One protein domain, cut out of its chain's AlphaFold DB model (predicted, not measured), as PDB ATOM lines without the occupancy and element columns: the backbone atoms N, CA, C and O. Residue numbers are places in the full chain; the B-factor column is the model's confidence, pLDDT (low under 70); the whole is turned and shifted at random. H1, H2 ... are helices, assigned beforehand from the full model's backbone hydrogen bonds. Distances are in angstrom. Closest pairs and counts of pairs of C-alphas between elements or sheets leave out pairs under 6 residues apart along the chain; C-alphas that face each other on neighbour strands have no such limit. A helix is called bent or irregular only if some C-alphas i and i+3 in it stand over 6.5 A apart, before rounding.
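What this domain is: This is residues 20 to 143 of the 830 residues of an uncharacterized protein of Streptomyces avermitilis (UniProt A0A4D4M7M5). Two pairs of side-by-side helices, H1 with H4 and the hairpin H5-H6, meet at one end and open as a V, with H2 and H3 bridging its mouth from the far end of H1 to the beginning of H6. The printed part has 124 residues with six named helices, H1 to H6 in chain order, and no named strand: all helix. It is compact, with a radius of gyration of the C-alphas of 15.3 A and spans of 41 by 39 by 26 A.

How they stand to each other: Begin with H1, residues 20 to 44, which touches H4, residues 70 to 84, at a shallow tilt of 15 degrees, opposite ways; their closest C-alphas, Gly 36 and Gly 73, are 4.1 A apart. Residues 21 to 24 of H1 touch H6, residues 117 to 136, at a steep tilt of 51 degrees, closest at C-alphas 21 and 134, 5.4 A. H5, residues 88 to 110, forms a helical hairpin with H6 at 27 degrees, closest at C-alphas 105 and 117, 5.4 A. H4 touches H5 at a steep 64 degrees, closest at C-alphas 83 and 90, 6.0 A. H2, residues 46 to 51, touches H1 only at the corner, closest at C-alphas 42 and 49, 5.1 A. H3, residues 53 to 62, touches H6, closest at C-alphas 62 and 120, 4.4 A. H1 and H5 are apart. Every O i to N i+4 pair is within hydrogen-bond range in H4 and H5; H1 has 18 of 21, H2 1 of 2, H3 5 of 6 and H6 15 of 16.

Where its parts are: Find C-alpha 20 at (8.627, -9.297, 31.152); H1 runs 36.6 A to C-alpha 44. H1 is only just irregular, C-alphas 22 and 25 being 7.0 A apart; H6 is irregular, with 7.7 A between C-alphas 133 and 136. H4 spans 20.9 A, H5 32.3 A, and H6 30.0 A to C-alpha 136 at (8.779, -21.787, 30.443).

The domain as a whole: Look to Gly 112 and Arg 143 for the farthest C-alphas, 45.3 A apart. The printed part has no cut, and no link is long. Residues 113 to 117 and 141 to 143 have pLDDT under 70.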
ATOM      1  N   PHE A  20       7.222  -9.617  31.490       79.81
ATOM      2  CA  PHE A  20       8.627  -9.297  31.152       79.81
ATOM      3  C   PHE A  20       9.430 -10.512  30.647       79.81
ATOM      4  O   PHE A  20      10.175 -10.402  29.673       79.81
ATOM      5  N   LEU A  21       9.220 -11.685  31.258       85.56
ATOM      6  CA  LEU A  21       9.882 -12.932  30.865       85.56
ATOM      7  C   LEU A  21       9.596 -13.338  29.411       85.56
ATOM      8  O   LEU A  21      10.489 -13.887  28.768       85.56
ATOM      9  N   SER A  22       8.416 -13.028  28.855       79.44
ATOM     10  CA  SER A  22       8.078 -13.425  27.482       79.44
ATOM     11  C   SER A  22       8.946 -12.735  26.433       79.44
ATOM     12  O   SER A  22       9.130 -13.292  25.355       79.44
ATOM     13  N   LYS A  23       9.553 -11.584  26.756       84.69
ATOM     14  CA  LYS A  23      10.486 -10.855  25.880       84.69
ATOM     15  C   LYS A  23      11.934 -11.349  25.980       84.69
ATOM     16  O   LYS A  23      12.763 -10.970  25.155       84.69
ATOM     17  N   VAL A  24      12.265 -12.206  26.951       90.19
ATOM     18  CA  VAL A  24      13.643 -12.696  27.158       90.19
ATOM     19  C   VAL A  24      14.190 -13.442  25.928       90.19
ATOM     20  O   VAL A  24      15.301 -13.110  25.508       90.19
ATOM     21  N   PRO A  25      13.457 -14.367  25.267       88.38
ATOM     22  CA  PRO A  25      13.954 -15.021  24.052       88.38
ATOM     23  C   PRO A  25      14.229 -14.043  22.897       88.38
ATOM     24  O   PRO A  25      15.186 -14.231  22.152       88.38
ATOM     25  N   GLU A  26      13.438 -12.976  22.763       85.19
ATOM     26  CA  GLU A  26      13.629 -11.932  21.742       85.19
ATOM     27  C   GLU A  26      14.827 -11.028  22.055       85.19
ATOM     28  O   GLU A  26      15.589 -10.689  21.147       85.19
ATOM     29  N   GLY A  27      15.053 -10.705  23.332       89.31
ATOM     30  CA  GLY A  27      16.239  -9.982  23.795       89.31
ATOM     31  C   GLY A  27      17.530 -10.749  23.498       89.31
ATOM     32  O   GLY A  27      18.425 -10.219  22.840       89.31
ATOM     33  N   PHE A  28      17.598 -12.027  23.891       91.19
ATOM     34  CA  PHE A  28      18.748 -12.887  23.581       91.19
ATOM     35  C   PHE A  28      18.911 -13.129  22.071       91.19
ATOM     36  O   PHE A  28      20.034 -13.105  21.571       91.19
ATOM     37  N   ALA A  29      17.822 -13.298  21.312       88.62
ATOM     38  CA  ALA A  29      17.897 -13.412  19.854       88.62
ATOM     39  C   ALA A  29      18.454 -12.140  19.195       88.62
ATOM     40  O   ALA A  29      19.301 -12.225  18.307       88.62
ATOM     41  N   THR A  30      18.024 -10.963  19.657       89.75
ATOM     42  CA  THR A  30      18.541  -9.669  19.187       89.75
ATOM     43  C   THR A  30      20.023  -9.517  19.514       89.75
ATOM     44  O   THR A  30      20.799  -9.131  18.643       89.75
ATOM     45  N   PHE A  31      20.433  -9.891  20.730       91.56
ATOM     46  CA  PHE A  31      21.834  -9.888  21.149       91.56
ATOM     47  C   PHE A  31      22.705 -10.797  20.266       91.56
ATOM     48  O   PHE A  31      23.672 -10.321  19.669       91.56
ATOM     49  N   PHE A  32      22.339 -12.073  20.098       92.06
ATOM     50  CA  PHE A  32      23.092 -12.999  19.242       92.06
ATOM     51  C   PHE A  32      23.094 -12.568  17.766       92.06
ATOM     52  O   PHE A  32      24.104 -12.733  17.085       92.06
ATOM     53  N   GLY A  33      22.005 -11.971  17.270       90.38
ATOM     54  CA  GLY A  33      21.929 -11.434  15.909       90.38
ATOM     55  C   GLY A  33      22.848 -10.229  15.689       90.38
ATOM     56  O   GLY A  33      23.550 -10.167  14.679       90.38
ATOM     57  N   ALA A  34      22.903  -9.301  16.649       91.12
ATOM     58  CA  ALA A  34      23.826  -8.168  16.621       91.12
ATOM     59  C   ALA A  34      25.292  -8.623  16.723       91.12
ATOM     60  O   ALA A  34      26.145  -8.126  15.986       91.12
ATOM     61  N   LEU A  35      25.578  -9.615  17.574       90.25
ATOM     62  CA  LEU A  35      26.910 -10.196  17.725       90.25
ATOM     63  C   LEU A  35      27.354 -10.939  16.452       90.25
ATOM     64  O   LEU A  35      28.472 -10.740  15.984       90.25
ATOM     65  N   GLY A  36      26.464 -11.721  15.831       90.75
ATOM     66  CA  GLY A  36      26.720 -12.386  14.549       90.75
ATOM     67  C   GLY A  36      26.995 -11.395  13.415       90.75
ATOM     68  O   GLY A  36      27.948 -11.576  12.650       90.75
ATOM     69  N   LEU A  37      26.231 -10.297  13.353       92.00
ATOM     70  CA  LEU A  37      26.465  -9.201  12.410       92.00
ATOM     71  C   LEU A  37      27.826  -8.532  12.644       92.00
ATOM     72  O   LEU A  37      28.564  -8.316  11.683       92.00
ATOM     73  N   LEU A  38      28.191  -8.260  13.901       90.44
ATOM     74  CA  LEU A  38      29.504  -7.726  14.261       90.44
ATOM     75  C   LEU A  38      30.630  -8.673  13.811       90.44
ATOM     76  O   LEU A  38      31.542  -8.232  13.115       90.44
ATOM     77  N   CYS A  39      30.544  -9.971  14.111       89.38
ATOM     78  CA  CYS A  39      31.522 -10.978  13.681       89.38
ATOM     79  C   CYS A  39      31.708 -11.012  12.152       89.38
ATOM     80  O   CYS A  39      32.845 -11.051  11.673       89.38
ATOM     81  N   VAL A  40      30.620 -10.931  11.374       88.88
ATOM     82  CA  VAL A  40      30.674 -10.883   9.901       88.88
ATOM     83  C   VAL A  40      31.266  -9.564   9.391       88.88
ATOM     84  O   VAL A  40      32.152  -9.586   8.533       88.88
ATOM     85  N   LEU A  41      30.860  -8.413   9.933       89.88
ATOM     86  CA  LEU A  41      31.423  -7.111   9.551       89.88
ATOM     87  C   LEU A  41      32.923  -7.022   9.873       89.88
ATOM     88  O   LEU A  41      33.699  -6.538   9.051       89.88
ATOM     89  N   LEU A  42      33.357  -7.555  11.019       87.62
ATOM     90  CA  LEU A  42      34.772  -7.668  11.384       87.62
ATOM     91  C   LEU A  42      35.528  -8.644  10.468       87.62
ATOM     92  O   LEU A  42      36.712  -8.419  10.195       87.62
ATOM     93  N   ALA A  43      34.882  -9.714   9.987       85.50
ATOM     94  CA  ALA A  43      35.471 -10.668   9.047       85.50
ATOM     95  C   ALA A  43      35.788 -10.009   7.691       85.50
ATOM     96  O   ALA A  43      36.926 -10.113   7.234       85.50
ATOM     97  N   PHE A  44      34.829  -9.281   7.102       85.44
ATOM     98  CA  PHE A  44      34.990  -8.598   5.810       85.44
ATOM     99  C   PHE A  44      35.802  -7.290   5.889       85.44
ATOM    100  O   PHE A  44      36.674  -7.050   5.053       85.44
ATOM    101  N   ILE A  45      35.539  -6.422   6.872       86.69
ATOM    102  CA  ILE A  45      36.021  -5.031   6.870       86.69
ATOM    103  C   ILE A  45      37.254  -4.887   7.775       86.69
ATOM    104  O   ILE A  45      37.178  -4.525   8.951       86.69
ATOM    105  N   ALA A  46      38.437  -5.143   7.210       79.56
ATOM    106  CA  ALA A  46      39.706  -5.078   7.946       79.56
ATOM    107  C   ALA A  46      40.008  -3.719   8.638       79.56
ATOM    108  O   ALA A  46      40.577  -3.753   9.733       79.56
ATOM    109  N   PRO A  47      39.636  -2.537   8.090       83.94
ATOM    110  CA  PRO A  47      39.751  -1.264   8.813       83.94
ATOM    111  C   PRO A  47      38.844  -1.179  10.050       83.94
ATOM    112  O   PRO A  47      39.298  -0.760  11.113       83.94
ATOM    113  N   LEU A  48      37.595  -1.649   9.946       83.75
ATOM    114  CA  LEU A  48      36.627  -1.655  11.050       83.75
ATOM    115  C   LEU A  48      37.117  -2.523  12.218       83.75
ATOM    116  O   LEU A  48      36.968  -2.140  13.374       83.75
ATOM    117  N   ARG A  49      37.799  -3.639  11.920       80.12
ATOM    118  CA  ARG A  49      38.443  -4.501  12.927       80.12
ATOM    119  C   ARG A  49      39.573  -3.808  13.702       80.12
ATOM    120  O   ARG A  49      39.853  -4.203  14.828       80.12
ATOM    121  N   ARG A  50      40.222  -2.786  13.131       81.00
ATOM    122  CA  ARG A  50      41.173  -1.932  13.869       81.00
ATOM    123  C   ARG A  50      40.431  -0.909  14.727       81.00
ATOM    124  O   ARG A  50      40.740  -0.786  15.906       81.00
ATOM    125  N   LEU A  51      39.442  -0.226  14.144       87.00
ATOM    126  CA  LEU A  51      38.659   0.825  14.803       87.00
ATOM    127  C   LEU A  51      37.920   0.312  16.052       87.00
ATOM    128  O   LEU A  51      38.026   0.908  17.117       87.00
ATOM    129  N   LEU A  52      37.229  -0.824  15.936       85.94
ATOM    130  CA  LEU A  52      36.510  -1.465  17.043       85.94
ATOM    131  C   LEU A  52      37.413  -2.353  17.921       85.94
ATOM    132  O   LEU A  52      36.923  -3.018  18.825       85.94
ATOM    133  N   GLY A  53      38.729  -2.375  17.682       80.94
ATOM    134  CA  GLY A  53      39.682  -3.234  18.393       80.94
ATOM    135  C   GLY A  53      39.732  -3.079  19.927       80.94
ATOM    136  O   GLY A  53      40.062  -4.061  20.592       80.94
ATOM    137  N   PRO A  54      39.440  -1.907  20.531       83.00
ATOM    138  CA  PRO A  54      39.195  -1.786  21.972       83.00
ATOM    139  C   PRO A  54      37.879  -2.460  22.376       83.00
ATOM    140  O   PRO A  54      37.923  -3.516  22.994       83.00
ATOM    141  N   PHE A  55      36.747  -1.949  21.883       83.06
ATOM    142  CA  PHE A  55      35.392  -2.435  22.177       83.06
ATOM    143  C   PHE A  55      35.221  -3.956  22.018       83.06
ATOM    144  O   PHE A  55      34.567  -4.603  22.830       83.06
ATOM    145  N   VAL A  56      35.835  -4.546  20.989       81.94
ATOM    146  CA  VAL A  56      35.820  -5.998  20.757       81.94
ATOM    147  C   VAL A  56      36.524  -6.760  21.883       81.94
ATOM    148  O   VAL A  56      36.010  -7.791  22.288       81.94
ATOM    149  N   ARG A  57      37.647  -6.261  22.422       78.50
ATOM    150  CA  ARG A  57      38.339  -6.886  23.566       78.50
ATOM    151  C   ARG A  57      37.554  -6.741  24.864       78.50
ATOM    152  O   ARG A  57      37.561  -7.665  25.664       78.50
ATOM    153  N   ASP A  58      36.871  -5.617  25.059       77.62
ATOM    154  CA  ASP A  58      36.020  -5.412  26.235       77.62
ATOM    155  C   ASP A  58      34.803  -6.359  26.196       77.62
ATOM    156  O   ASP A  58      34.453  -6.979  27.196       77.62
ATOM    157  N   LEU A  59      34.200  -6.565  25.019       77.12
ATOM    158  CA  LEU A  59      33.071  -7.486  24.838       77.12
ATOM    159  C   LEU A  59      33.478  -8.973  24.956       77.12
ATOM    160  O   LEU A  59      32.748  -9.758  25.563       77.12
ATOM    161  N   ASP A  60      34.657  -9.328  24.431       76.69
ATOM    162  CA  ASP A  60      35.308 -10.649  24.545       76.69
ATOM    163  C   ASP A  60      35.654 -10.996  26.010       76.69
ATOM    164  O   ASP A  60      35.608 -12.158  26.398       76.69
ATOM    165  N   ARG A  61      35.936  -9.971  26.830       72.81
ATOM    166  CA  ARG A  61      36.267 -10.057  28.264       72.81
ATOM    167  C   ARG A  61      35.054 -10.155  29.195       72.81
ATOM    168  O   ARG A  61      35.190 -10.719  30.274       72.81
ATOM    169  N   PHE A  62      33.911  -9.560  28.840       73.06
ATOM    170  CA  PHE A  62      32.792  -9.376  29.779       73.06
ATOM    171  C   PHE A  62      31.514 -10.171  29.463       73.06
ATOM    172  O   PHE A  62      30.604 -10.154  30.292       73.06
ATOM    173  N   VAL A  63      31.377 -10.793  28.278       71.50
ATOM    174  CA  VAL A  63      30.086 -11.390  27.865       71.50
ATOM    175  C   VAL A  63      30.215 -12.702  27.074       71.50
ATOM    176  O   VAL A  63      29.789 -13.755  27.540       71.50
ATOM    177  N   VAL A  64      30.723 -12.649  25.839       72.62
ATOM    178  CA  VAL A  64      30.786 -13.778  24.888       72.62
ATOM    179  C   VAL A  64      31.959 -13.514  23.935       72.62
ATOM    180  O   VAL A  64      32.053 -12.390  23.437       72.62
ATOM    181  N   PRO A  65      32.820 -14.504  23.625       75.25
ATOM    182  CA  PRO A  65      33.991 -14.285  22.787       75.25
ATOM    183  C   PRO A  65      33.611 -13.822  21.376       75.25
ATOM    184  O   PRO A  65      32.622 -14.285  20.798       75.25
ATOM    185  N   VAL A  66      34.405 -12.915  20.803       79.12
ATOM    186  CA  VAL A  66      34.063 -12.153  19.589       79.12
ATOM    187  C   VAL A  66      35.041 -12.468  18.456       79.12
ATOM    188  O   VAL A  66      35.925 -11.681  18.106       79.12
ATOM    189  N   SER A  67      34.886 -13.638  17.833       80.06
ATOM    190  CA  SER A  67      35.765 -14.029  16.727       80.06
ATOM    191  C   SER A  67      35.370 -13.339  15.408       80.06
ATOM    192  O   SER A  67      34.207 -13.294  15.005       80.06
ATOM    193  N   ALA A  68      36.358 -12.803  14.685       83.31
ATOM    194  CA  ALA A  68      36.162 -12.207  13.359       83.31
ATOM    195  C   ALA A  68      36.129 -13.290  12.258       83.31
ATOM    196  O   ALA A  68      36.968 -13.296  11.351       83.31
ATOM    197  N   ASN A  69      35.197 -14.240  12.393       87.19
ATOM    198  CA  ASN A  69      35.077 -15.457  11.591       87.19
ATOM    199  C   ASN A  69      33.641 -15.635  11.058       87.19
ATOM    200  O   ASN A  69      32.670 -15.511  11.804       87.19
ATOM    201  N   LEU A  70      33.505 -15.975   9.771       89.56
ATOM    202  CA  LEU A  70      32.211 -16.221   9.128       89.56
ATOM    203  C   LEU A  70      31.473 -17.432   9.714       89.56
ATOM    204  O   LEU A  70      30.258 -17.359   9.884       89.56
ATOM    205  N   ALA A  71      32.179 -18.515  10.060       89.50
ATOM    206  CA  ALA A  71      31.565 -19.706  10.650       89.50
ATOM    207  C   ALA A  71      30.894 -19.375  11.991       89.50
ATOM    208  O   ALA A  71      29.757 -19.771  12.239       89.50
ATOM    209  N   TYR A  72      31.565 -18.575  12.822       89.44
ATOM    210  CA  TYR A  72      31.031 -18.142  14.109       89.44
ATOM    211  C   TYR A  72      29.901 -17.114  13.963       89.44
ATOM    212  O   TYR A  72      28.876 -17.240  14.627       89.44
ATOM    213  N   GLY A  73      30.015 -16.169  13.022       90.69
ATOM    214  CA  GLY A  73      28.914 -15.265  12.679       90.69
ATOM    215  C   GLY A  73      27.650 -16.012  12.228       90.69
ATOM    216  O   GLY A  73      26.555 -15.721  12.707       90.69
ATOM    217  N   VAL A  74      27.796 -17.035  11.376       90.31
ATOM    218  CA  VAL A  74      26.694 -17.928  10.973       90.31
ATOM    219  C   VAL A  74      26.151 -18.733  12.153       90.31
ATOM    220  O   VAL A  74      24.934 -18.813  12.308       90.31
ATOM    221  N   PHE A  75      27.011 -19.293  13.009       91.50
ATOM    222  CA  PHE A  75      26.580 -19.985  14.227       91.50
ATOM    223  C   PHE A  75      25.736 -19.071  15.130       91.50
ATOM    224  O   PHE A  75      24.650 -19.470  15.546       91.50
ATOM    225  N   LEU A  76      26.171 -17.829  15.360       91.00
ATOM    226  CA  LEU A  76      25.429 -16.837  16.141       91.00
ATOM    227  C   LEU A  76      24.094 -16.450  15.488       91.00
ATOM    228  O   LEU A  76      23.094 -16.339  16.193       91.00
ATOM    229  N   PHE A  77      24.019 -16.326  14.158       90.25
ATOM    230  CA  PHE A  77      22.739 -16.117  13.464       90.25
ATOM    231  C   PHE A  77      21.792 -17.323  13.575       90.25
ATOM    232  O   PHE A  77      20.586 -17.140  13.760       90.25
ATOM    233  N   LEU A  78      22.306 -18.555  13.505       88.44
ATOM    234  CA  LEU A  78      21.510 -19.769  13.722       88.44
ATOM    235  C   LEU A  78      21.031 -19.872  15.180       88.44
ATOM    236  O   LEU A  78      19.876 -20.226  15.424       88.44
ATOM    237  N   LEU A  79      21.882 -19.499  16.141       89.38
ATOM    238  CA  LEU A  79      21.551 -19.431  17.564       89.38
ATOM    239  C   LEU A  79      20.482 -18.362  17.834       89.38
ATOM    240  O   LEU A  79      19.491 -18.649  18.505       89.38
ATOM    241  N   ALA A  80      20.618 -17.171  17.246       88.62
ATOM    242  CA  ALA A  80      19.625 -16.100  17.292       88.62
ATOM    243  C   ALA A  80      18.264 -16.565  16.752       88.62
ATOM    244  O   ALA A  80      17.248 -16.449  17.438       88.62
ATOM    245  N   ALA A  81      18.247 -17.168  15.558       81.88
ATOM    246  CA  ALA A  81      17.027 -17.670  14.929       81.88
ATOM    247  C   ALA A  81      16.351 -18.776  15.762       81.88
ATOM    248  O   ALA A  81      15.130 -18.780  15.912       81.88
ATOM    249  N   ALA A  82      17.130 -19.687  16.353       83.00
ATOM    250  CA  ALA A  82      16.605 -20.756  17.201       83.00
ATOM    251  C   ALA A  82      16.142 -20.262  18.591       83.00
ATOM    252  O   ALA A  82      15.199 -20.823  19.157       83.00
ATOM    253  N   THR A  83      16.743 -19.179  19.103       86.38
ATOM    254  CA  THR A  83      16.297 -18.475  20.319       86.38
ATOM    255  C   THR A  83      14.966 -17.762  20.066       86.38
ATOM    256  O   THR A  83      14.019 -17.961  20.824       86.38
ATOM    257  N   ALA A  84      14.842 -17.028  18.953       81.50
ATOM    258  CA  ALA A  84      13.588 -16.400  18.525       81.50
ATOM    259  C   ALA A  84      12.479 -17.437  18.265       81.50
ATOM    260  O   ALA A  84      11.325 -17.224  18.624       81.50
ATOM    261  N   ALA A  85      12.835 -18.608  17.723       74.62
ATOM    262  CA  ALA A  85      11.943 -19.761  17.577       74.62
ATOM    263  C   ALA A  85      11.738 -20.569  18.884       74.62
ATOM    264  O   ALA A  85      11.236 -21.698  18.835       74.62
ATOM    265  N   ARG A  86      12.140 -20.015  20.042       85.12
ATOM    266  CA  ARG A  86      11.853 -20.489  21.411       85.12
ATOM    267  C   ARG A  86      12.187 -21.973  21.652       85.12
ATOM    268  O   ARG A  86      11.494 -22.674  22.393       85.12
ATOM    269  N   LYS A  87      13.249 -22.484  21.013       83.12
ATOM    270  CA  LYS A  87      13.603 -23.917  21.019       83.12
ATOM    271  C   LYS A  87      14.287 -24.351  22.321       83.12
ATOM    272  O   LYS A  87      15.312 -23.796  22.712       83.12
ATOM    273  N   LYS A  88      13.798 -25.442  22.927       85.00
ATOM    274  CA  LYS A  88      14.374 -26.053  24.150       85.00
ATOM    275  C   LYS A  88      15.858 -26.409  24.041       85.00
ATOM    276  O   LYS A  88      16.585 -26.293  25.019       85.00
ATOM    277  N   VAL A  89      16.307 -26.834  22.859       83.69
ATOM    278  CA  VAL A  89      17.720 -27.177  22.606       83.69
ATOM    279  C   VAL A  89      18.616 -25.943  22.736       83.69
ATOM    280  O   VAL A  89      19.703 -26.033  23.293       83.69
ATOM    281  N   THR A  90      18.141 -24.780  22.287       86.25
ATOM    282  CA  THR A  90      18.872 -23.512  22.379       86.25
ATOM    283  C   THR A  90      18.945 -23.002  23.811       86.25
ATOM    284  O   THR A  90      20.009 -22.564  24.231       86.25
ATOM    285  N   TRP A  91      17.860 -23.136  24.584       90.62
ATOM    286  CA  TRP A  91      17.886 -22.859  26.023       90.62
ATOM    287  C   TRP A  91      18.955 -23.698  26.732       90.62
ATOM    288  O   TRP A  91      19.814 -23.135  27.400       90.62
ATOM    289  N   TRP A  92      18.971 -25.018  26.507       89.44
ATOM    290  CA  TRP A  92      19.999 -25.903  27.066       89.44
ATOM    291  C   TRP A  92      21.418 -25.516  26.636       89.44
ATOM    292  O   TRP A  92      22.299 -25.457  27.486       89.44
ATOM    293  N   LEU A  93      21.642 -25.219  25.351       88.12
ATOM    294  CA  LEU A  93      22.956 -24.819  24.838       88.12
ATOM    295  C   LEU A  93      23.465 -23.549  25.537       88.12
ATOM    296  O   LEU A  93      24.585 -23.541  26.040       88.12
ATOM    297  N   VAL A  94      22.640 -22.500  25.611       90.00
ATOM    298  CA  VAL A  94      23.037 -21.214  26.208       90.00
ATOM    299  C   VAL A  94      23.170 -21.316  27.733       90.00
ATOM    300  O   VAL A  94      24.105 -20.748  28.288       90.00
ATOM    301  N   VAL A  95      22.304 -22.076  28.413       92.25
ATOM    302  CA  VAL A  95      22.394 -22.317  29.866       92.25
ATOM    303  C   VAL A  95      23.643 -23.124  30.230       92.25
ATOM    304  O   VAL A  95      24.330 -22.761  31.180       92.25
ATOM    305  N   VAL A  96      23.985 -24.169  29.469       91.69
ATOM    306  CA  VAL A  96      25.227 -24.935  29.681       91.69
ATOM    307  C   VAL A  96      26.454 -24.073  29.383       91.69
ATOM    308  O   VAL A  96      27.391 -24.073  30.173       91.69
ATOM    309  N   TYR A  97      26.440 -23.296  28.295       88.00
ATOM    310  CA  TYR A  97      27.539 -22.388  27.961       88.00
ATOM    311  C   TYR A  97      27.773 -21.332  29.056       88.00
ATOM    312  O   TYR A  97      28.883 -21.223  29.570       88.00
ATOM    313  N   LEU A  98      26.730 -20.603  29.472       89.31
ATOM    314  CA  LEU A  98      26.840 -19.607  30.543       89.31
ATOM    315  C   LEU A  98      27.206 -20.244  31.887       89.31
ATOM    316  O   LEU A  98      27.957 -19.642  32.646       89.31
ATOM    317  N   GLY A  99      26.726 -21.456  32.176       90.06
ATOM    318  CA  GLY A  99      27.122 -22.213  33.365       90.06
ATOM    319  C   GLY A  99      28.611 -22.572  33.376       90.06
ATOM    320  O   GLY A  99      29.250 -22.451  34.416       90.06
ATOM    321  N   LEU A 100      29.180 -22.946  32.224       87.94
ATOM    322  CA  LEU A 100      30.615 -23.208  32.082       87.94
ATOM    323  C   LEU A 100      31.455 -21.930  32.223       87.94
ATOM    324  O   LEU A 100      32.451 -21.965  32.933       87.94
ATOM    325  N   VAL A 101      31.038 -20.805  31.628       85.19
ATOM    326  CA  VAL A 101      31.726 -19.506  31.805       85.19
ATOM    327  C   VAL A 101      31.664 -19.042  33.264       85.19
ATOM    328  O   VAL A 101      32.682 -18.691  33.844       85.19
ATOM    329  N   THR A 102      30.489 -19.131  33.893       87.88
ATOM    330  CA  THR A 102      30.296 -18.785  35.315       87.88
ATOM    331  C   THR A 102      31.171 -19.651  36.230       87.88
ATOM    332  O   THR A 102      31.666 -19.166  37.244       87.88
ATOM    333  N   LEU A 103      31.389 -20.925  35.879       88.50
ATOM    334  CA  LEU A 103      32.288 -21.825  36.604       88.50
ATOM    335  C   LEU A 103      33.771 -21.483  36.377       88.50
ATOM    336  O   LEU A 103      34.538 -21.527  37.334       88.50
ATOM    337  N   ASP A 104      34.168 -21.129  35.153       83.88
ATOM    338  CA  ASP A 104      35.544 -20.734  34.814       83.88
ATOM    339  C   ASP A 104      35.941 -19.426  35.524       83.88
ATOM    340  O   ASP A 104      36.966 -19.385  36.201       83.88
ATOM    341  N   ASP A 105      35.075 -18.405  35.503       84.06
ATOM    342  CA  ASP A 105      35.269 -17.156  36.257       84.06
ATOM    343  C   ASP A 105      35.326 -17.390  37.778       84.06
ATOM    344  O   ASP A 105      36.137 -16.778  38.476       84.06
ATOM    345  N   LEU A 106      34.484 -18.286  38.312       86.44
ATOM    346  CA  LEU A 106      34.477 -18.628  39.738       86.44
ATOM    347  C   LEU A 106      35.763 -19.360  40.155       86.44
ATOM    348  O   LEU A 106      36.313 -19.071  41.218       86.44
ATOM    349  N   LEU A 107      36.256 -20.282  39.323       85.00
ATOM    350  CA  LEU A 107      37.523 -20.982  39.541       85.00
ATOM    351  C   LEU A 107      38.718 -20.033  39.395       85.00
ATOM    352  O   LEU A 107      39.619 -20.078  40.228       85.00
ATOM    353  N   GLY A 108      38.708 -19.138  38.404       82.50
ATOM    354  CA  GLY A 108      39.714 -18.089  38.244       82.50
ATOM    355  C   GLY A 108      39.817 -17.220  39.496       82.50
ATOM    356  O   GLY A 108      40.893 -17.111  40.086       82.50
ATOM    357  N   LEU A 109      38.683 -16.701  39.976       83.44
ATOM    358  CA  LEU A 109      38.613 -15.900  41.197       83.44
ATOM    359  C   LEU A 109      39.095 -16.680  42.436       83.44
ATOM    360  O   LEU A 109      39.875 -16.148  43.226       83.44
ATOM    361  N   ALA A 110      38.687 -17.945  42.590       83.94
ATOM    362  CA  ALA A 110      39.094 -18.804  43.708       83.94
ATOM    363  C   ALA A 110      40.591 -19.175  43.690       83.94
ATOM    364  O   ALA A 110      41.188 -19.363  44.748       83.94
ATOM    365  N   LEU A 111      41.208 -19.248  42.506       84.31
ATOM    366  CA  LEU A 111      42.644 -19.489  42.309       84.31
ATOM    367  C   LEU A 111      43.483 -18.193  42.324       84.31
ATOM    368  O   LEU A 111      44.686 -18.228  42.062       84.31
ATOM    369  N   GLY A 112      42.874 -17.039  42.625       74.56
ATOM    370  CA  GLY A 112      43.558 -15.743  42.674       74.56
ATOM    371  C   GLY A 112      43.938 -15.179  41.299       74.56
ATOM    372  O   GLY A 112      44.838 -14.345  41.192       74.56
ATOM    373  N   HIS A 113      43.288 -15.633  40.227       68.06
ATOM    374  CA  HIS A 113      43.510 -15.169  38.861       68.06
ATOM    375  C   HIS A 113      42.470 -14.110  38.456       68.06
ATOM    376  O   HIS A 113      41.289 -14.400  38.324       68.06
ATOM    377  N   TYR A 114      42.963 -12.895  38.185       63.84
ATOM    378  CA  TYR A 114      42.269 -11.752  37.567       63.84
ATOM    379  C   TYR A 114      41.046 -11.161  38.300       63.84
ATOM    380  O   TYR A 114      39.945 -11.699  38.296       63.84
ATOM    381  N   ALA A 115      41.189  -9.911  38.756       58.12
ATOM    382  CA  ALA A 115      40.059  -9.088  39.207       58.12
ATOM    383  C   ALA A 115      39.044  -8.752  38.087       58.12
ATOM    384  O   ALA A 115      37.920  -8.347  38.374       58.12
ATOM    385  N   GLU A 116      39.415  -8.919  36.812       61.34
ATOM    386  CA  GLU A 116      38.542  -8.628  35.664       61.34
ATOM    387  C   GLU A 116      37.379  -9.634  35.527       61.34
ATOM    388  O   GLU A 116      36.303  -9.252  35.062       61.34
ATOM    389  N   SER A 117      37.548 -10.870  36.017       69.75
ATOM    390  CA  SER A 117      36.511 -11.915  36.009       69.75
ATOM    391  C   SER A 117      35.283 -11.580  36.857       69.75
ATOM    392  O   SER A 117      34.205 -12.099  36.594       69.75
ATOM    393  N   VAL A 118      35.379 -10.666  37.831       81.31
ATOM    394  CA  VAL A 118      34.233 -10.287  38.683       81.31
ATOM    395  C   VAL A 118      33.088  -9.680  37.860       81.31
ATOM    396  O   VAL A 118      31.918  -9.939  38.143       81.31
ATOM    397  N   VAL A 119      33.398  -8.911  36.810       83.19
ATOM    398  CA  VAL A 119      32.376  -8.300  35.940       83.19
ATOM    399  C   VAL A 119      31.717  -9.357  35.052       83.19
ATOM    400  O   VAL A 119      30.488  -9.392  34.970       83.19
ATOM    401  N   SER A 120      32.512 -10.245  34.444       84.00
ATOM    402  CA  SER A 120      32.006 -11.374  33.650       84.00
ATOM    403  C   SER A 120      31.123 -12.294  34.499       84.00
ATOM    404  O   SER A 120      29.977 -12.554  34.130       84.00
ATOM    405  N   LEU A 121      31.582 -12.668  35.699       87.06
ATOM    406  CA  LEU A 121      30.848 -13.496  36.656       87.06
ATOM    407  C   LEU A 121      29.465 -12.914  36.982       87.06
ATOM    408  O   LEU A 121      28.475 -13.645  36.957       87.06
ATOM    409  N   ILE A 122      29.372 -11.606  37.253       89.31
ATOM    410  CA  ILE A 122      28.099 -10.926  37.548       89.31
ATOM    411  C   ILE A 122      27.176 -10.921  36.321       89.31
ATOM    412  O   ILE A 122      25.999 -11.271  36.439       89.31
ATOM    413  N   VAL A 123      27.691 -10.554  35.142       89.00
ATOM    414  CA  VAL A 123      26.902 -10.472  33.900       89.00
ATOM    415  C   VAL A 123      26.400 -11.852  33.471       89.00
ATOM    416  O   VAL A 123      25.204 -12.018  33.210       89.00
ATOM    417  N   CYS A 124      27.274 -12.859  33.459       88.50
ATOM    418  CA  CYS A 124      26.938 -14.234  33.105       88.50
ATOM    419  C   CYS A 124      25.984 -14.873  34.124       88.50
ATOM    420  O   CYS A 124      25.001 -15.488  33.709       88.50
ATOM    421  N   SER A 125      26.182 -14.652  35.431       91.00
ATOM    422  CA  SER A 125      25.259 -15.137  36.472       91.00
ATOM    423  C   SER A 125      23.863 -14.525  36.338       91.00
ATOM    424  O   SER A 125      22.864 -15.240  36.440       91.00
ATOM    425  N   LEU A 126      23.764 -13.218  36.068       92.88
ATOM    426  CA  LEU A 126      22.480 -12.538  35.880       92.88
ATOM    427  C   LEU A 126      21.768 -13.013  34.602       92.88
ATOM    428  O   LEU A 126      20.565 -13.281  34.627       92.88
ATOM    429  N   ALA A 127      22.507 -13.179  33.500       91.38
ATOM    430  CA  ALA A 127      21.991 -13.729  32.248       91.38
ATOM    431  C   ALA A 127      21.500 -15.182  32.408       91.38
ATOM    432  O   ALA A 127      20.422 -15.536  31.922       91.38
ATOM    433  N   LEU A 128      22.257 -16.007  33.137       93.12
ATOM    434  CA  LEU A 128      21.922 -17.392  33.466       93.12
ATOM    435  C   LEU A 128      20.661 -17.471  34.340       93.12
ATOM    436  O   LEU A 128      19.728 -18.204  34.006       93.12
ATOM    437  N   ALA A 129      20.579 -16.670  35.407       93.50
ATOM    438  CA  ALA A 129      19.404 -16.592  36.275       93.50
ATOM    439  C   ALA A 129      18.145 -16.147  35.504       93.50
ATOM    440  O   ALA A 129      17.078 -16.749  35.656       93.50
ATOM    441  N   LEU A 130      18.273 -15.151  34.619       93.62
ATOM    442  CA  LEU A 130      17.183 -14.671  33.768       93.62
ATOM    443  C   LEU A 130      16.687 -15.754  32.791       93.62
ATOM    444  O   LEU A 130      15.478 -15.929  32.631       93.62
ATOM    445  N   LEU A 131      17.593 -16.527  32.180       91.62
ATOM    446  CA  LEU A 131      17.226 -17.659  31.322       91.62
ATOM    447  C   LEU A 131      16.586 -18.811  32.104       91.62
ATOM    448  O   LEU A 131      15.643 -19.431  31.606       91.62
ATOM    449  N   ILE A 132      17.045 -19.094  33.326       92.50
ATOM    450  CA  ILE A 132      16.442 -20.111  34.200       92.50
ATOM    451  C   ILE A 132      15.023 -19.694  34.618       92.50
ATOM    452  O   ILE A 132      14.108 -20.522  34.568       92.50
ATOM    453  N   ALA A 133      14.795 -18.416  34.938       92.44
ATOM    454  CA  ALA A 133      13.456 -17.877  35.181       92.44
ATOM    455  C   ALA A 133      12.564 -17.979  33.926       92.44
ATOM    456  O   ALA A 133      11.429 -18.460  33.999       92.44
ATOM    457  N   ALA A 134      13.099 -17.626  32.754       90.75
ATOM    458  CA  ALA A 134      12.407 -17.698  31.466       90.75
ATOM    459  C   ALA A 134      12.246 -19.127  30.895       90.75
ATOM    460  O   ALA A 134      11.731 -19.283  29.788       90.75
ATOM    461  N   ARG A 135      12.621 -20.199  31.616       89.12
ATOM    462  CA  ARG A 135      12.595 -21.593  31.112       89.12
ATOM    463  C   ARG A 135      11.252 -22.061  30.527       89.12
ATOM    464  O   ARG A 135      11.234 -22.959  29.689       89.12
ATOM    465  N   LYS A 136      10.127 -21.475  30.963       86.12
ATOM    466  CA  LYS A 136       8.779 -21.787  30.443       86.12
ATOM    467  C   LYS A 136       8.527 -21.211  29.041       86.12
ATOM    468  O   LYS A 136       7.759 -21.797  28.285       86.12
ATOM    469  N   GLU A 137       9.203 -20.120  28.678       85.19
ATOM    470  CA  GLU A 137       9.066 -19.438  27.383       85.19
ATOM    471  C   GLU A 137       9.704 -20.219  26.232       85.19
ATOM    472  O   GLU A 137       9.298 -20.084  25.079       85.19
ATOM    473  N   PHE A 138      10.672 -21.081  26.542       83.19
ATOM    474  CA  PHE A 138      11.277 -22.013  25.597       83.19
ATOM    475  C   PHE A 138      10.432 -23.290  25.502       83.19
ATOM    476  O   PHE A 138      10.873 -24.387  25.831       83.19
ATOM    477  N   TYR A 139       9.168 -23.162  25.092       77.06
ATOM    478  CA  TYR A 139       8.243 -24.296  24.997       77.06
ATOM    479  C   TYR A 139       8.448 -25.159  23.740       77.06
ATOM    480  O   TYR A 139       8.082 -26.336  23.748       77.06
ATOM    481  N   ALA A 140       9.040 -24.606  22.677       73.25
ATOM    482  CA  ALA A 140       8.886 -25.123  21.322       73.25
ATOM    483  C   ALA A 140       9.551 -26.489  21.090       73.25
ATOM    484  O   ALA A 140      10.748 -26.685  21.344       73.25
ATOM    485  N   ALA A 141       8.777 -27.422  20.529       64.12
ATOM    486  CA  ALA A 141       9.238 -28.771  20.219       64.12
ATOM    487  C   ALA A 141      10.260 -28.814  19.060       64.12
ATOM    488  O   ALA A 141      10.299 -27.940  18.184       64.12
ATOM    489  N   SER A 142      11.066 -29.881  19.044       61.06
ATOM    490  CA  SER A 142      11.996 -30.234  17.964       61.06
ATOM    491  C   SER A 142      11.889 -31.732  17.656       61.06
ATOM    492  O   SER A 142      11.867 -32.548  18.580       61.06
ATOM    493  N   ARG A 143      11.798 -32.110  16.372       60.25
ATOM    494  CA  ARG A 143      11.658 -33.518  15.950       60.25
ATOM    495  C   ARG A 143      13.015 -34.233  16.023       60.25
ATOM    496  O   ARG A 143      13.953 -33.843  15.329       60.25
TER     497      ARG A 143